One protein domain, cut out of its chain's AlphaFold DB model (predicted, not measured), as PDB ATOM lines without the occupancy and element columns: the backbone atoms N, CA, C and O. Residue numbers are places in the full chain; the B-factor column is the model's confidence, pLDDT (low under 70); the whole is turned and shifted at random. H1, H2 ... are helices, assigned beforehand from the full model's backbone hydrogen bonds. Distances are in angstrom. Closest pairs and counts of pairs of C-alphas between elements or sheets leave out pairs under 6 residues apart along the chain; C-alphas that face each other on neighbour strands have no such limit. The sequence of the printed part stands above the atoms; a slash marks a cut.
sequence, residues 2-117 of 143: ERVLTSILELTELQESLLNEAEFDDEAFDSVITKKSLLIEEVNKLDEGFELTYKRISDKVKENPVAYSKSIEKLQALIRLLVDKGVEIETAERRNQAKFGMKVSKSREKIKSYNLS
ATOM      1  N   GLU A   2     156.310 152.669 139.143       90.50
ATOM      2  CA  GLU A   2     156.933 154.004 138.977       90.50
ATOM      3  C   GLU A   2     156.104 154.983 138.127       90.50
ATOM      4  O   GLU A   2     155.896 156.125 138.529       90.50
ATOM      5  N   ARG A   3     155.577 154.519 136.985       93.69
ATOM      6  CA  ARG A   3     154.680 155.320 136.135       93.69
ATOM      7  C   ARG A   3     153.430 155.783 136.886       93.69
ATOM      8  O   ARG A   3     153.101 156.954 136.828       93.69
ATOM      9  N   VAL A   4     152.802 154.878 137.638       94.00
ATOM     10  CA  VAL A   4     151.595 155.162 138.431       94.00
ATOM     11  C   VAL A   4     151.881 156.221 139.496       94.00
ATOM     12  O   VAL A   4     151.141 157.190 139.601       94.00
ATOM     13  N   LEU A   5     152.992 156.092 140.234       94.00
ATOM     14  CA  LEU A   5     153.408 157.101 141.218       94.00
ATOM     15  C   LEU A   5     153.722 158.451 140.563       94.00
ATOM     16  O   LEU A   5     153.388 159.489 141.116       94.00
ATOM     17  N   THR A   6     154.326 158.444 139.376       95.38
ATOM     18  CA  THR A   6     154.597 159.683 138.632       95.38
ATOM     19  C   THR A   6     153.293 160.365 138.213       95.38
ATOM     20  O   THR A   6     153.145 161.558 138.435       95.38
ATOM     21  N   SER A   7     152.302 159.613 137.731       96.81
ATOM     22  CA  SER A   7     150.976 160.164 137.427       96.81
ATOM     23  C   SER A   7     150.234 160.669 138.668       96.81
ATOM     24  O   SER A   7     149.518 161.662 138.587       96.81
ATOM     25  N   ILE A   8     150.402 160.021 139.828       96.88
ATOM     26  CA  ILE A   8     149.864 160.544 141.093       96.88
ATOM     27  C   ILE A   8     150.510 161.892 141.415       96.88
ATOM     28  O   ILE A   8     149.784 162.834 141.708       96.88
ATOM     29  N   LEU A   9     151.838 162.002 141.306       96.38
ATOM     30  CA  LEU A   9     152.556 163.253 141.547       96.38
ATOM     31  C   LEU A   9     152.078 164.379 140.618       96.38
ATOM     32  O   LEU A   9     151.737 165.452 141.104       96.38
ATOM     33  N   GLU A  10     151.962 164.117 139.314       97.25
ATOM     34  CA  GLU A  10     151.440 165.082 138.332       97.25
ATOM     35  C   GLU A  10     150.023 165.561 138.694       97.25
ATOM     36  O   GLU A  10     149.713 166.749 138.617       97.25
ATOM     37  N   LEU A  11     149.147 164.652 139.139       97.81
ATOM     38  CA  LEU A  11     147.805 165.015 139.601       97.81
ATOM     39  C   LEU A  11     147.832 165.797 140.919       97.81
ATOM     40  O   LEU A  11     147.002 166.686 141.112       97.81
ATOM     41  N   THR A  12     148.765 165.504 141.823       96.69
ATOM     42  CA  THR A  12     148.973 166.275 143.054       96.69
ATOM     43  C   THR A  12     149.452 167.697 142.735       96.69
ATOM     44  O   THR A  12     148.983 168.656 143.347       96.69
ATOM     45  N   GLU A  13     150.318 167.883 141.744       96.31
ATOM     46  CA  GLU A  13     150.736 169.210 141.270       96.31
ATOM     47  C   GLU A  13     149.599 169.958 140.554       96.31
ATOM     48  O   GLU A  13     149.415 171.167 140.738       96.31
ATOM     49  N   LEU A  14     148.769 169.245 139.790       96.62
ATOM     50  CA  LEU A  14     147.565 169.818 139.190       96.62
ATOM     51  C   LEU A  14     146.565 170.266 140.266       96.62
ATOM     52  O   LEU A  14     146.050 171.379 140.195       96.62
ATOM     53  N   GLN A  15     146.340 169.447 141.298       96.31
ATOM     54  CA  GLN A  15     145.523 169.821 142.455       96.31
ATOM     55  C   GLN A  15     146.046 171.104 143.107       96.31
ATOM     56  O   GLN A  15     145.262 171.977 143.477       96.31
ATOM     57  N   GLU A  16     147.366 171.242 143.244       95.50
ATOM     58  CA  GLU A  16     147.969 172.460 143.777       95.50
ATOM     59  C   GLU A  16     147.652 173.682 142.917       95.50
ATOM     60  O   GLU A  16     147.356 174.755 143.448       95.50
ATOM     61  N   SER A  17     147.727 173.519 141.597       95.31
ATOM     62  CA  SER A  17     147.450 174.576 140.629       95.31
ATOM     63  C   SER A  17     146.004 175.056 140.751       95.31
ATOM     64  O   SER A  17     145.796 176.249 140.964       95.31
ATOM     65  N   LEU A  18     145.036 174.131 140.790       94.38
ATOM     66  CA  LEU A  18     143.613 174.429 141.011       94.38
ATOM     67  C   LEU A  18     143.372 175.171 142.338       94.38
ATOM     68  O   LEU A  18     142.563 176.093 142.425       94.38
ATOM     69  N   LEU A  19     144.110 174.822 143.396       93.69
ATOM     70  CA  LEU A  19     144.006 175.502 144.694       93.69
ATOM     71  C   LEU A  19     144.570 176.932 144.690       93.69
ATOM     72  O   LEU A  19     144.210 177.725 145.567       93.69
ATOM     73  N   ASN A  20     145.448 177.268 143.743       92.12
ATOM     74  CA  ASN A  20     146.034 178.602 143.610       92.12
ATOM     75  C   ASN A  20     145.200 179.541 142.726       92.12
ATOM     76  O   ASN A  20     145.430 180.751 142.766       92.12
ATOM     77  N   GLU A  21     144.244 179.020 141.956       91.69
ATOM     78  CA  GLU A  21     143.372 179.825 141.098       91.69
ATOM     79  C   GLU A  21     142.530 180.820 141.907       91.69
ATOM     80  O   GLU A  21     142.326 180.661 143.114       91.69
ATOM     81  N   ALA A  22     142.069 181.905 141.280       84.62
ATOM     82  CA  ALA A  22     141.305 182.939 141.979       84.62
ATOM     83  C   ALA A  22     139.921 182.420 142.402       84.62
ATOM     84  O   ALA A  22     139.556 182.496 143.586       84.62
ATOM     85  N   GLU A  23     139.198 181.845 141.445       86.31
ATOM     86  CA  GLU A  23     137.954 181.108 141.655       86.31
ATOM     87  C   GLU A  23     138.263 179.630 141.887       86.31
ATOM     88  O   GLU A  23     139.319 179.146 141.496       86.31
ATOM     89  N   PHE A  24     137.407 178.946 142.644       88.75
ATOM     90  CA  PHE A  24     137.608 177.534 142.950       88.75
ATOM     91  C   PHE A  24     136.715 176.705 142.035       88.75
ATOM     92  O   PHE A  24     135.495 176.837 142.107       88.75
ATOM     93  N   ASP A  25     137.335 175.893 141.183       93.25
ATOM     94  CA  ASP A  25     136.642 174.931 140.330       93.25
ATOM     95  C   ASP A  25     136.446 173.614 141.097       93.25
ATOM     96  O   ASP A  25     137.347 172.773 141.185       93.25
ATOM     97  N   ASP A  26     135.260 173.473 141.697       90.25
ATOM     98  CA  ASP A  26     134.867 172.293 142.472       90.25
ATOM     99  C   ASP A  26     134.882 171.010 141.617       90.25
ATOM    100  O   ASP A  26     135.327 169.959 142.086       90.25
ATOM    101  N   GLU A  27     134.434 171.081 140.358       94.75
ATOM    102  CA  GLU A  27     134.307 169.917 139.470       94.75
ATOM    103  C   GLU A  27     135.675 169.416 139.001       94.75
ATOM    104  O   GLU A  27     135.960 168.211 139.039       94.75
ATOM    105  N   ALA A  28     136.559 170.333 138.594       94.75
ATOM    106  CA  ALA A  28     137.925 169.985 138.222       94.75
ATOM    107  C   ALA A  28     138.690 169.403 139.417       94.75
ATOM    108  O   ALA A  28     139.404 168.405 139.267       94.75
ATOM    109  N   PHE A  29     138.509 169.979 140.609       94.19
ATOM    110  CA  PHE A  29     139.130 169.476 141.830       94.19
ATOM    111  C   PHE A  29     138.652 168.056 142.164       94.19
ATOM    112  O   PHE A  29     139.481 167.169 142.379       94.19
ATOM    113  N   ASP A  30     137.342 167.803 142.140       95.69
ATOM    114  CA  ASP A  30     136.773 166.478 142.419       95.69
ATOM    115  C   ASP A  30     137.217 165.422 141.390       95.69
ATOM    116  O   ASP A  30     137.583 164.294 141.745       95.69
ATOM    117  N   SER A  31     137.317 165.805 140.110       97.44
ATOM    118  CA  SER A  31     137.865 164.943 139.055       97.44
ATOM    119  C   SER A  31     139.307 164.521 139.347       97.44
ATOM    120  O   SER A  31     139.665 163.350 139.176       97.44
ATOM    121  N   VAL A  32     140.147 165.452 139.811       97.25
ATOM    122  CA  VAL A  32     141.544 165.171 140.177       97.25
ATOM    123  C   VAL A  32     141.620 164.218 141.372       97.25
ATOM    124  O   VAL A  32     142.365 163.235 141.318       97.25
ATOM    125  N   ILE A  33     140.821 164.444 142.418       96.31
ATOM    126  CA  ILE A  33     140.761 163.559 143.594       96.31
ATOM    127  C   ILE A  33     140.289 162.147 143.215       96.31
ATOM    128  O   ILE A  33     140.879 161.152 143.654       96.31
ATOM    129  N   THR A  34     139.279 162.042 142.353       97.38
ATOM    130  CA  THR A  34     138.765 160.756 141.863       97.38
ATOM    131  C   THR A  34     139.825 159.997 141.066       97.38
ATOM    132  O   THR A  34     140.089 158.826 141.340       97.38
ATOM    133  N   LYS A  35     140.504 160.665 140.123       97.50
ATOM    134  CA  LYS A  35     141.587 160.052 139.332       97.50
ATOM    135  C   LYS A  35     142.729 159.562 140.219       97.50
ATOM    136  O   LYS A  35     143.202 158.442 140.033       97.50
ATOM    137  N   LYS A  36     143.137 160.354 141.214       97.19
ATOM    138  CA  LYS A  36     144.145 159.938 142.200       97.19
ATOM    139  C   LYS A  36     143.714 158.694 142.971       97.19
ATOM    140  O   LYS A  36     144.521 157.783 143.123       97.19
ATOM    141  N   SER A  37     142.461 158.633 143.422       96.56
ATOM    142  CA  SER A  37     141.930 157.475 144.157       96.56
ATOM    143  C   SER A  37     142.048 156.182 143.342       96.56
ATOM    144  O   SER A  37     142.539 155.180 143.856       96.56
ATOM    145  N   LEU A  38     141.715 156.224 142.047       97.12
ATOM    146  CA  LEU A  38     141.863 155.076 141.144       97.12
ATOM    147  C   LEU A  38     143.326 154.633 140.983       97.12
ATOM    148  O   LEU A  38     143.621 153.439 140.997       97.12
ATOM    149  N   LEU A  39     144.258 155.583 140.862       96.06
ATOM    150  CA  LEU A  39     145.685 155.264 140.770       96.06
ATOM    151  C   LEU A  39     146.229 154.688 142.085       96.06
ATOM    152  O   LEU A  39     147.069 153.791 142.056       96.06
ATOM    153  N   ILE A  40     145.742 155.150 143.238       94.50
ATOM    154  CA  ILE A  40     146.105 154.590 144.548       94.50
ATOM    155  C   ILE A  40     145.628 153.136 144.662       94.50
ATOM    156  O   ILE A  40     146.376 152.278 145.133       94.50
ATOM    157  N   GLU A  41     144.426 152.816 144.179       96.56
ATOM    158  CA  GLU A  41     143.972 151.424 144.102       96.56
ATOM    159  C   GLU A  41     144.878 150.565 143.211       96.56
ATOM    160  O   GLU A  41     145.175 149.419 143.555       96.56
ATOM    161  N   GLU A  42     145.346 151.100 142.083       96.19
ATOM    162  CA  GLU A  42     146.307 150.408 141.221       96.19
ATOM    163  C   GLU A  42     147.640 150.162 141.942       96.19
ATOM    164  O   GLU A  42     148.171 149.051 141.886       96.19
ATOM    165  N   VAL A  43     148.163 151.157 142.668       94.56
ATOM    166  CA  VAL A  43     149.366 151.012 143.506       94.56
ATOM    167  C   VAL A  43     149.192 149.874 144.513       94.56
ATOM    168  O   VAL A  43     150.063 149.006 144.591       94.56
ATOM    169  N   ASN A  44     148.060 149.830 145.217       94.31
ATOM    170  CA  ASN A  44     147.771 148.792 146.208       94.31
ATOM    171  C   ASN A  44     147.708 147.393 145.577       94.31
ATOM    172  O   ASN A  44     148.289 146.448 146.111       94.31
ATOM    173  N   LYS A  45     147.069 147.256 144.409       95.50
ATOM    174  CA  LYS A  45     147.013 145.983 143.664       95.50
ATOM    175  C   LYS A  45     148.397 145.522 143.210       95.50
ATOM    176  O   LYS A  45     148.704 144.332 143.261       95.50
ATOM    177  N   LEU A  46     149.241 146.449 142.756       93.94
ATOM    178  CA  LEU A  46     150.619 146.138 142.373       93.94
ATOM    179  C   LEU A  46     151.443 145.656 143.574       93.94
ATOM    180  O   LEU A  46     152.238 144.730 143.416       93.94
ATOM    181  N   ASP A  47     151.235 146.246 144.750       93.25
ATOM    182  CA  ASP A  47     151.905 145.827 145.984       93.25
ATOM    183  C   ASP A  47     151.445 144.458 146.463       93.25
ATOM    184  O   ASP A  47     152.275 143.609 146.786       93.25
ATOM    185  N   GLU A  48     150.146 144.181 146.402       95.06
ATOM    186  CA  GLU A  48     149.623 142.848 146.685       95.06
ATOM    187  C   GLU A  48     150.221 141.793 145.738       95.06
ATOM    188  O   GLU A  48     150.702 140.743 146.177       95.06
ATOM    189  N   GLY A  49     150.266 142.085 144.434       93.69
ATOM    190  CA  GLY A  49     150.872 141.197 143.444       93.69
ATOM    191  C   GLY A  49     152.367 140.959 143.688       93.69
ATOM    192  O   GLY A  49     152.856 139.833 143.517       93.69
ATOM    193  N   PHE A  50     153.090 141.992 144.128       92.12
ATOM    194  CA  PHE A  50     154.493 141.881 144.513       92.12
ATOM    195  C   PHE A  50     154.670 140.966 145.731       92.12
ATOM    196  O   PHE A  50     155.451 140.017 145.658       92.12
ATOM    197  N   GLU A  51     153.905 141.180 146.801       93.12
ATOM    198  CA  GLU A  51     153.967 140.373 148.026       93.12
ATOM    199  C   GLU A  51     153.661 138.894 147.764       93.12
ATOM    200  O   GLU A  51     154.373 138.000 148.232       93.12
ATOM    201  N   LEU A  52     152.637 138.607 146.956       94.69
ATOM    202  CA  LEU A  52     152.295 137.239 146.556       94.69
ATOM    203  C   LEU A  52     153.424 136.576 145.761       94.69
ATOM    204  O   LEU A  52     153.731 135.399 145.976       94.69
ATOM    205  N   THR A  53     154.050 137.321 144.851       92.75
ATOM    206  CA  THR A  53     155.170 136.820 144.049       92.75
ATOM    207  C   THR A  53     156.393 136.567 144.922       92.75
ATOM    208  O   THR A  53     156.986 135.493 144.841       92.75
ATOM    209  N   TYR A  54     156.730 137.512 145.800       90.38
ATOM    210  CA  TYR A  54     157.857 137.403 146.717       90.38
ATOM    211  C   TYR A  54     157.706 136.197 147.647       90.38
ATOM    212  O   TYR A  54     158.625 135.382 147.727       90.38
ATOM    213  N   LYS A  55     156.532 136.001 148.264       93.31
ATOM    214  CA  LYS A  55     156.252 134.835 149.122       93.31
ATOM    215  C   LYS A  55     156.579 133.512 148.430       93.31
ATOM    216  O   LYS A  55     157.255 132.680 149.023       93.31
ATOM    217  N   ARG A  56     156.180 133.348 147.162       92.69
ATOM    218  CA  ARG A  56     156.404 132.113 146.379       92.69
ATOM    219  C   ARG A  56     157.871 131.822 146.071       92.69
ATOM    220  O   ARG A  56     158.226 130.662 145.882       92.69
ATOM    221  N   ILE A  57     158.702 132.855 145.946       90.62
ATOM    222  CA  ILE A  57     160.113 132.702 145.555       90.62
ATOM    223  C   ILE A  57     161.077 132.844 146.734       90.62
ATOM    224  O   ILE A  57     162.235 132.458 146.606       90.62
ATOM    225  N   SER A  58     160.619 133.387 147.866       90.50
ATOM    226  CA  SER A  58     161.476 133.763 148.992       90.50
ATOM    227  C   SER A  58     162.291 132.597 149.552       90.50
ATOM    228  O   SER A  58     163.473 132.778 149.832       90.50
ATOM    229  N   ASP A  59     161.712 131.399 149.636       91.31
ATOM    230  CA  ASP A  59     162.412 130.213 150.141       91.31
ATOM    231  C   ASP A  59     163.552 129.791 149.203       91.31
ATOM    232  O   ASP A  59     164.690 129.642 149.638       91.31
ATOM    233  N   LYS A  60     163.300 129.761 147.886       88.00
ATOM    234  CA  LYS A  60     164.329 129.468 146.868       88.00
ATOM    235  C   LYS A  60     165.453 130.502 146.855       88.00
ATOM    236  O   LYS A  60     166.615 130.174 146.634       88.00
ATOM    237  N   VAL A  61     165.105 131.768 147.080       89.12
ATOM    238  CA  VAL A  61     166.086 132.854 147.154       89.12
ATOM    239  C   VAL A  61     166.971 132.707 148.396       89.12
ATOM    240  O   VAL A  61     168.176 132.938 148.309       89.12
ATOM    241  N   LYS A  62     166.404 132.283 149.534       88.88
ATOM    242  CA  LYS A  62     167.149 132.028 150.778       88.88
ATOM    243  C   LYS A  62     168.050 130.797 150.694       88.88
ATOM    244  O   LYS A  62     169.097 130.792 151.331       88.88
ATOM    245  N   GLU A  63     167.665 129.783 149.923       91.62
ATOM    246  CA  GLU A  63     168.474 128.576 149.704       91.62
ATOM    247  C   GLU A  63     169.750 128.855 148.895       91.62
ATOM    248  O   GLU A  63     170.777 128.222 149.135       91.62
ATOM    249  N   ASN A  64     169.724 129.817 147.961       89.69
ATOM    250  CA  ASN A  64     170.899 130.190 147.165       89.69
ATOM    251  C   ASN A  64     171.077 131.717 147.029       89.69
ATOM    252  O   ASN A  64     170.939 132.278 145.938       89.69
ATOM    253  N   PRO A  65     171.423 132.415 148.121       85.25
ATOM    254  CA  PRO A  65     171.438 133.875 148.155       85.25
ATOM    255  C   PRO A  65     172.510 134.483 147.240       85.25
ATOM    256  O   PRO A  65     172.300 135.551 146.666       85.25
ATOM    257  N   VAL A  66     173.640 133.791 147.047       90.38
ATOM    258  CA  VAL A  66     174.743 134.263 146.192       90.38
ATOM    259  C   VAL A  66     174.313 134.325 144.726       90.38
ATOM    260  O   VAL A  66     174.624 135.297 144.039       90.38
ATOM    261  N   ALA A  67     173.546 133.339 144.249       91.19
ATOM    262  CA  ALA A  67     173.063 133.316 142.869       91.19
ATOM    263  C   ALA A  67     172.078 134.456 142.553       91.19
ATOM    264  O   ALA A  67     171.980 134.883 141.402       91.19
ATOM    265  N   TYR A  68     171.371 134.971 143.563       90.06
ATOM    266  CA  TYR A  68     170.345 136.002 143.394       90.06
ATOM    267  C   TYR A  68     170.767 137.402 143.867       90.06
ATOM    268  O   TYR A  68     169.996 138.343 143.662       90.06
ATOM    269  N   SER A  69     171.966 137.584 144.440       90.38
ATOM    270  CA  SER A  69     172.364 138.845 145.100       90.38
ATOM    271  C   SER A  69     172.201 140.071 144.194       90.38
ATOM    272  O   SER A  69     171.515 141.017 144.569       90.38
ATOM    273  N   LYS A  70     172.714 140.021 142.956       92.88
ATOM    274  CA  LYS A  70     172.612 141.134 141.993       92.88
ATOM    275  C   LYS A  70     171.163 141.514 141.677       92.88
ATOM    276  O   LYS A  70     170.836 142.690 141.525       92.88
ATOM    277  N   SER A  71     170.283 140.521 141.565       88.94
ATOM    278  CA  SER A  71     168.861 140.743 141.290       88.94
ATOM    279  C   SER A  71     168.149 141.361 142.493       88.94
ATOM    280  O   SER A  71     167.329 142.263 142.318       88.94
ATOM    281  N   ILE A  72     168.490 140.920 143.708       89.88
ATOM    282  CA  ILE A  72     167.966 141.479 144.961       89.88
ATOM    283  C   ILE A  72     168.422 142.929 145.129       89.88
ATOM    284  O   ILE A  72     167.599 143.790 145.421       89.88
ATOM    285  N   GLU A  73     169.699 143.226 144.886       93.31
ATOM    286  CA  GLU A  73     170.241 144.589 144.947       93.31
ATOM    287  C   GLU A  73     169.517 145.525 143.975       93.31
ATOM    288  O   GLU A  73     169.097 146.621 144.356       93.31
ATOM    289  N   LYS A  74     169.290 145.077 142.733       93.38
ATOM    290  CA  LYS A  74     168.520 145.843 141.746       93.38
ATOM    291  C   LYS A  74     167.086 146.092 142.216       93.38
ATOM    292  O   LYS A  74     166.586 147.206 142.079       93.38
ATOM    293  N   LEU A  75     166.426 145.079 142.775       91.44
ATOM    294  CA  LEU A  75     165.072 145.216 143.310       91.44
ATOM    295  C   LEU A  75     165.026 146.208 144.481       91.44
ATOM    296  O   LEU A  75     164.162 147.078 144.506       91.44
ATOM    297  N   GLN A  76     165.978 146.131 145.410       91.94
ATOM    298  CA  GLN A  76     166.093 147.068 146.529       91.94
ATOM    299  C   GLN A  76     166.312 148.506 146.053       91.94
ATOM    300  O   GLN A  76     165.704 149.425 146.596       91.94
ATOM    301  N   ALA A  77     167.141 148.713 145.027       94.75
ATOM    302  CA  ALA A  77     167.345 150.031 144.435       94.75
ATOM    303  C   ALA A  77     166.047 150.596 143.833       94.75
ATOM    304  O   ALA A  77     165.718 151.757 144.066       94.75
ATOM    305  N   LEU A  78     165.272 149.766 143.128       92.94
ATOM    306  CA  LEU A  78     163.966 150.166 142.598       92.94
ATOM    307  C   LEU A  78     162.966 150.485 143.717       92.94
ATOM    308  O   LEU A  78     162.232 151.461 143.609       92.94
ATOM    309  N   ILE A  79     162.950 149.707 144.804       91.56
ATOM    310  CA  ILE A  79     162.093 149.986 145.965       91.56
ATOM    311  C   ILE A  79     162.445 151.343 146.579       91.56
ATOM    312  O   ILE A  79     161.536 152.120 146.848       91.56
ATOM    313  N   ARG A  80     163.736 151.663 146.744       95.06
ATOM    314  CA  ARG A  80     164.172 152.978 147.250       95.06
ATOM    315  C   ARG A  80     163.650 154.117 146.377       95.06
ATOM    316  O   ARG A  80     163.005 155.011 146.903       95.06
ATOM    317  N   LEU A  81     163.806 154.014 145.056       94.44
ATOM    318  CA  LEU A  81     163.286 155.015 144.118       94.44
ATOM    319  C   LEU A  81     161.766 155.222 144.259       94.44
ATOM    320  O   LEU A  81     161.268 156.344 144.184       94.44
ATOM    321  N   LEU A  82     161.015 154.136 144.453       93.56
ATOM    322  CA  LEU A  82     159.566 154.203 144.643       93.56
ATOM    323  C   LEU A  82     159.188 154.832 145.991       93.56
ATOM    324  O   LEU A  82     158.208 155.570 146.051       93.56
ATOM    325  N   VAL A  83     159.951 154.553 147.052       94.19
ATOM    326  CA  VAL A  83     159.770 155.170 148.374       94.19
ATOM    327  C   VAL A  83     160.055 156.668 148.310       94.19
ATOM    328  O   VAL A  83     159.239 157.445 148.793       94.19
ATOM    329  N   ASP A  84     161.144 157.074 147.655       95.00
ATOM    330  CA  ASP A  84     161.508 158.486 147.491       95.00
ATOM    331  C   ASP A  84     160.383 159.267 146.787       95.00
ATOM    332  O   ASP A  84     159.954 160.316 147.269       95.00
ATOM    333  N   LYS A  85     159.811 158.703 145.713       94.12
ATOM    334  CA  LYS A  85     158.620 159.265 145.048       94.12
ATOM    335  C   LYS A  85     157.398 159.324 145.968       94.12
ATOM    336  O   LYS A  85     156.629 160.276 145.907       94.12
ATOM    337  N   GLY A  86     157.200 158.320 146.821       95.50
ATOM    338  CA  GLY A  86     156.123 158.325 147.815       95.50
ATOM    339  C   GLY A  86     156.241 159.491 148.802       95.50
ATOM    340  O   GLY A  86     155.248 160.158 149.082       95.50
ATOM    341  N   VAL A  87     157.458 159.779 149.274       97.31
ATOM    342  CA  VAL A  87     157.744 160.916 150.168       97.31
ATOM    343  C   VAL A  87     157.504 162.256 149.467       97.31
ATOM    344  O   VAL A  87     156.967 163.189 150.071       97.31
ATOM    345  N   GLU A  88     157.878 162.357 148.193       97.06
ATOM    346  CA  GLU A  88     157.622 163.539 147.367       97.06
ATOM    347  C   GLU A  88     156.116 163.822 147.242       97.06
ATOM    348  O   GLU A  88     155.668 164.928 147.557       97.06
ATOM    349  N   ILE A  89     155.329 162.797 146.892       96.88
ATOM    350  CA  ILE A  89     153.863 162.874 146.829       96.88
ATOM    351  C   ILE A  89     153.293 163.291 148.187       96.88
ATOM    352  O   ILE A  89     152.507 164.232 148.255       96.88
ATOM    353  N   GLU A  90     153.703 162.647 149.283       97.06
ATOM    354  CA  GLU A  90     153.200 162.963 150.627       97.06
ATOM    355  C   GLU A  90     153.466 164.425 151.011       97.06
ATOM    356  O   GLU A  90     152.604 165.111 151.570       97.06
ATOM    357  N   THR A  91     154.653 164.930 150.684       97.75
ATOM    358  CA  THR A  91     155.024 166.324 150.945       97.75
ATOM    359  C   THR A  91     154.130 167.289 150.166       97.75
ATOM    360  O   THR A  91     153.644 168.277 150.729       97.75
ATOM    361  N   ALA A  92     153.875 166.998 148.889       96.38
ATOM    362  CA  ALA A  92     152.993 167.799 148.050       96.38
ATOM    363  C   ALA A  92     151.521 167.724 148.510       96.38
ATOM    364  O   ALA A  92     150.851 168.755 148.597       96.38
ATOM    365  N   GLU A  93     151.031 166.554 148.930       97.31
ATOM    366  CA  GLU A  93     149.685 166.389 149.498       97.31
ATOM    367  C   GLU A  93     149.484 167.207 150.775       97.31
ATOM    368  O   GLU A  93     148.474 167.896 150.913       97.31
ATOM    369  N   ARG A  94     150.457 167.208 151.696       97.75
ATOM    370  CA  ARG A  94     150.384 168.035 152.916       97.75
ATOM    371  C   ARG A  94     150.293 169.524 152.582       97.75
ATOM    372  O   ARG A  94     149.516 170.254 153.201       97.75
ATOM    373  N   ARG A  95     151.052 169.980 151.578       96.44
ATOM    374  CA  ARG A  95     150.985 171.361 151.074       96.44
ATOM    375  C   ARG A  95     149.600 171.674 150.503       96.44
ATOM    376  O   ARG A  95     149.017 172.704 150.847       96.44
ATOM    377  N   ASN A  96     149.044 170.773 149.699       96.81
ATOM    378  CA  ASN A  96     147.709 170.923 149.126       96.81
ATOM    379  C   ASN A  96     146.609 170.922 150.184       96.81
ATOM    380  O   ASN A  96     145.706 171.754 150.128       96.81
ATOM    381  N   GLN A  97     146.702 170.054 151.188       96.56
ATOM    382  CA  GLN A  97     145.757 170.006 152.300       96.56
ATOM    383  C   GLN A  97     145.726 171.336 153.065       96.56
ATOM    384  O   GLN A  97     144.650 171.865 153.349       96.56
ATOM    385  N   ALA A  98     146.897 171.919 153.347       96.31
ATOM    386  CA  ALA A  98     146.989 173.228 153.988       96.31
ATOM    387  C   ALA A  98     146.356 174.336 153.125       96.31
ATOM    388  O   ALA A  98     145.576 175.153 153.628       96.31
ATOM    389  N   LYS A  99     146.633 174.347 151.814       94.81
ATOM    390  CA  LYS A  99     146.043 175.305 150.861       94.81
ATOM    391  C   LYS A  99     144.527 175.185 150.772       94.81
ATOM    392  O   LYS A  99     143.832 176.200 150.847       94.81
ATOM    393  N   PHE A 100     144.018 173.964 150.679       94.88
ATOM    394  CA  PHE A 100     142.587 173.693 150.680       94.88
ATOM    395  C   PHE A 100     141.924 174.194 151.968       94.88
ATOM    396  O   PHE A 100     140.931 174.917 151.906       94.88
ATOM    397  N   GLY A 101     142.525 173.930 153.134       93.94
ATOM    398  CA  GLY A 101     142.046 174.462 154.413       93.94
ATOM    399  C   GLY A 101     141.941 175.993 154.426       93.94
ATOM    400  O   GLY A 101     140.912 176.545 154.827       93.94
ATOM    401  N   MET A 102     142.957 176.694 153.913       92.44
ATOM    402  CA  MET A 102     142.924 178.158 153.780       92.44
ATOM    403  C   MET A 102     141.825 178.638 152.823       92.44
ATOM    404  O   MET A 102     141.135 179.613 153.125       92.44
ATOM    405  N   LYS A 103     141.642 177.969 151.678       89.94
ATOM    406  CA  LYS A 103     140.578 178.276 150.706       89.94
ATOM    407  C   LYS A 103     139.189 178.139 151.329       89.94
ATOM    408  O   LYS A 103     138.389 179.072 151.234       89.94
ATOM    409  N   VAL A 104     138.936 177.039 152.037       90.31
ATOM    410  CA  VAL A 104     137.672 176.803 152.750       90.31
ATOM    411  C   VAL A 104     137.439 177.870 153.822       90.31
ATOM    412  O   VAL A 104     136.336 178.413 153.910       90.31
ATOM    413  N   SER A 105     138.462 178.225 154.608       92.19
ATOM    414  CA  SER A 105     138.339 179.275 155.632       92.19
ATOM    415  C   SER A 105     137.980 180.629 155.018       92.19
ATOM    416  O   SER A 105     137.023 181.269 155.454       92.19
ATOM    417  N   LYS A 106     138.672 181.032 153.942       89.25
ATOM    418  CA  LYS A 106     138.375 182.279 153.215       89.25
ATOM    419  C   LYS A 106     136.951 182.293 152.660       89.25
ATOM    420  O   LYS A 106     136.286 183.324 152.708       89.25
ATOM    421  N   SER A 107     136.468 181.162 152.145       87.19
ATOM    422  CA  SER A 107     135.089 181.039 151.658       87.19
ATOM    423  C   SER A 107     134.069 181.266 152.784       87.19
ATOM    424  O   SER A 107     133.150 182.077 152.648       87.19
ATOM    425  N   ARG A 108     134.284 180.654 153.957       88.94
ATOM    426  CA  ARG A 108     133.428 180.850 155.143       88.94
ATOM    427  C   ARG A 108     133.413 182.301 155.630       88.94
ATOM    428  O   ARG A 108     132.351 182.815 155.984       88.94
ATOM    429  N   GLU A 109     134.564 182.967 155.637       90.62
ATOM    430  CA  GLU A 109     134.668 184.381 156.014       90.62
ATOM    431  C   GLU A 109     133.878 185.284 155.064       90.62
ATOM    432  O   GLU A 109     133.111 186.122 155.541       90.62
ATOM    433  N   LYS A 110     133.982 185.062 153.745       86.75
ATOM    434  CA  LYS A 110     133.206 185.801 152.735       86.75
ATOM    435  C   LYS A 110     131.698 185.671 152.967       86.75
ATOM    436  O   LYS A 110     130.991 186.680 152.972       86.75
ATOM    437  N   ILE A 111     131.210 184.455 153.228       85.69
ATOM    438  CA  ILE A 111     129.792 184.200 153.535       85.69
ATOM    439  C   ILE A 111     129.374 184.949 154.807       85.69
ATOM    440  O   ILE A 111     128.338 185.616 154.835       85.69
ATOM    441  N   LYS A 112     130.195 184.896 155.864       88.38
ATOM    442  CA  LYS A 112     129.920 185.602 157.121       88.38
ATOM    443  C   LYS A 112     129.869 187.119 156.923       88.38
ATOM    444  O   LYS A 112     128.939 187.754 157.420       88.38
ATOM    445  N   SER A 113     130.826 187.703 156.198       86.00
ATOM    446  CA  SER A 113     130.838 189.142 155.908       86.00
ATOM    447  C   SER A 113     129.643 189.567 155.060       86.00
ATOM    448  O   SER A 113     129.032 190.595 155.350       86.00
ATOM    449  N   TYR A 114     129.255 188.751 154.075       82.94
ATOM    450  CA  TYR A 114     128.073 188.997 153.255       82.94
ATOM    451  C   TYR A 114     126.803 189.032 154.115       82.94
ATOM    452  O   TYR A 114     126.068 190.019 154.087       82.94
ATOM    453  N   ASN A 115     126.602 188.033 154.978       83.31
ATOM    454  CA  ASN A 115     125.454 187.981 155.888       83.31
ATOM    455  C   ASN A 115     125.419 189.168 156.866       83.31
ATOM    456  O   ASN A 115     124.357 189.742 157.103       83.31
ATOM    457  N   LEU A 116     126.570 189.569 157.419       82.12
ATOM    458  CA  LEU A 116     126.666 190.753 158.281       82.12
ATOM    459  C   LEU A 116     126.302 192.037 157.525       82.12
ATOM    460  O   LEU A 116     125.533 192.842 158.048       82.12
ATOM    461  N   SER A 117     126.807 192.210 156.301       76.12
ATOM    462  CA  SER A 117     126.500 193.376 155.466       76.12
ATOM    463  C   SER A 117     125.016 193.441 155.086       76.12
ATOM    464  O   SER A 117     124.395 194.486 155.254       76.12
TER     465      SER A 117
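Overview. This is residues 2 to 117 of the 143 residues of an uncharacterized protein of Fusobacterium sp. CM21 (UniProt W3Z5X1). A long thin rod of three helices: H3 makes the length, H2 folds back beside it, and short H1 packs on both. Residues 108 to 117 of H3 stick out. The printed part, 116 residues with H1, H2, H3 in chain order, is all helix and extended: radius of gyration of the C-alphas 21.2 A, spans 78 by 19 by 19 A.

Arrangement. H3, residues 65 to 117, touches H1, residues 2 to 20, at a shallow tilt of 16 degrees, C-alphas of Ile 89 and Leu 9 closest at 5.5 A. H2, residues 26 to 63, forms a hairpin with H1, C-alphas of Lys 36 and Ile 8 closest at 5.9 A. H2 and H3 are close but not clearly touching, C-alphas of Val 61 and Tyr 68 closest at 6.5 A. O i to N i+4 pairs are within hydrogen-bond range throughout H1, 32 of 34 in H2, 47 of 49 in H3.

Along the chain. From first to last C-alpha H3 measures 74.9 A, ending at (126.500, 193.376, 155.466), H2 55.6 A, and H1 27.3 A, beginning at (156.933, 154.004, 138.977).

Size, cuts and confidence. The printed part has no cut, both links are tight, and no printed residue is under 70.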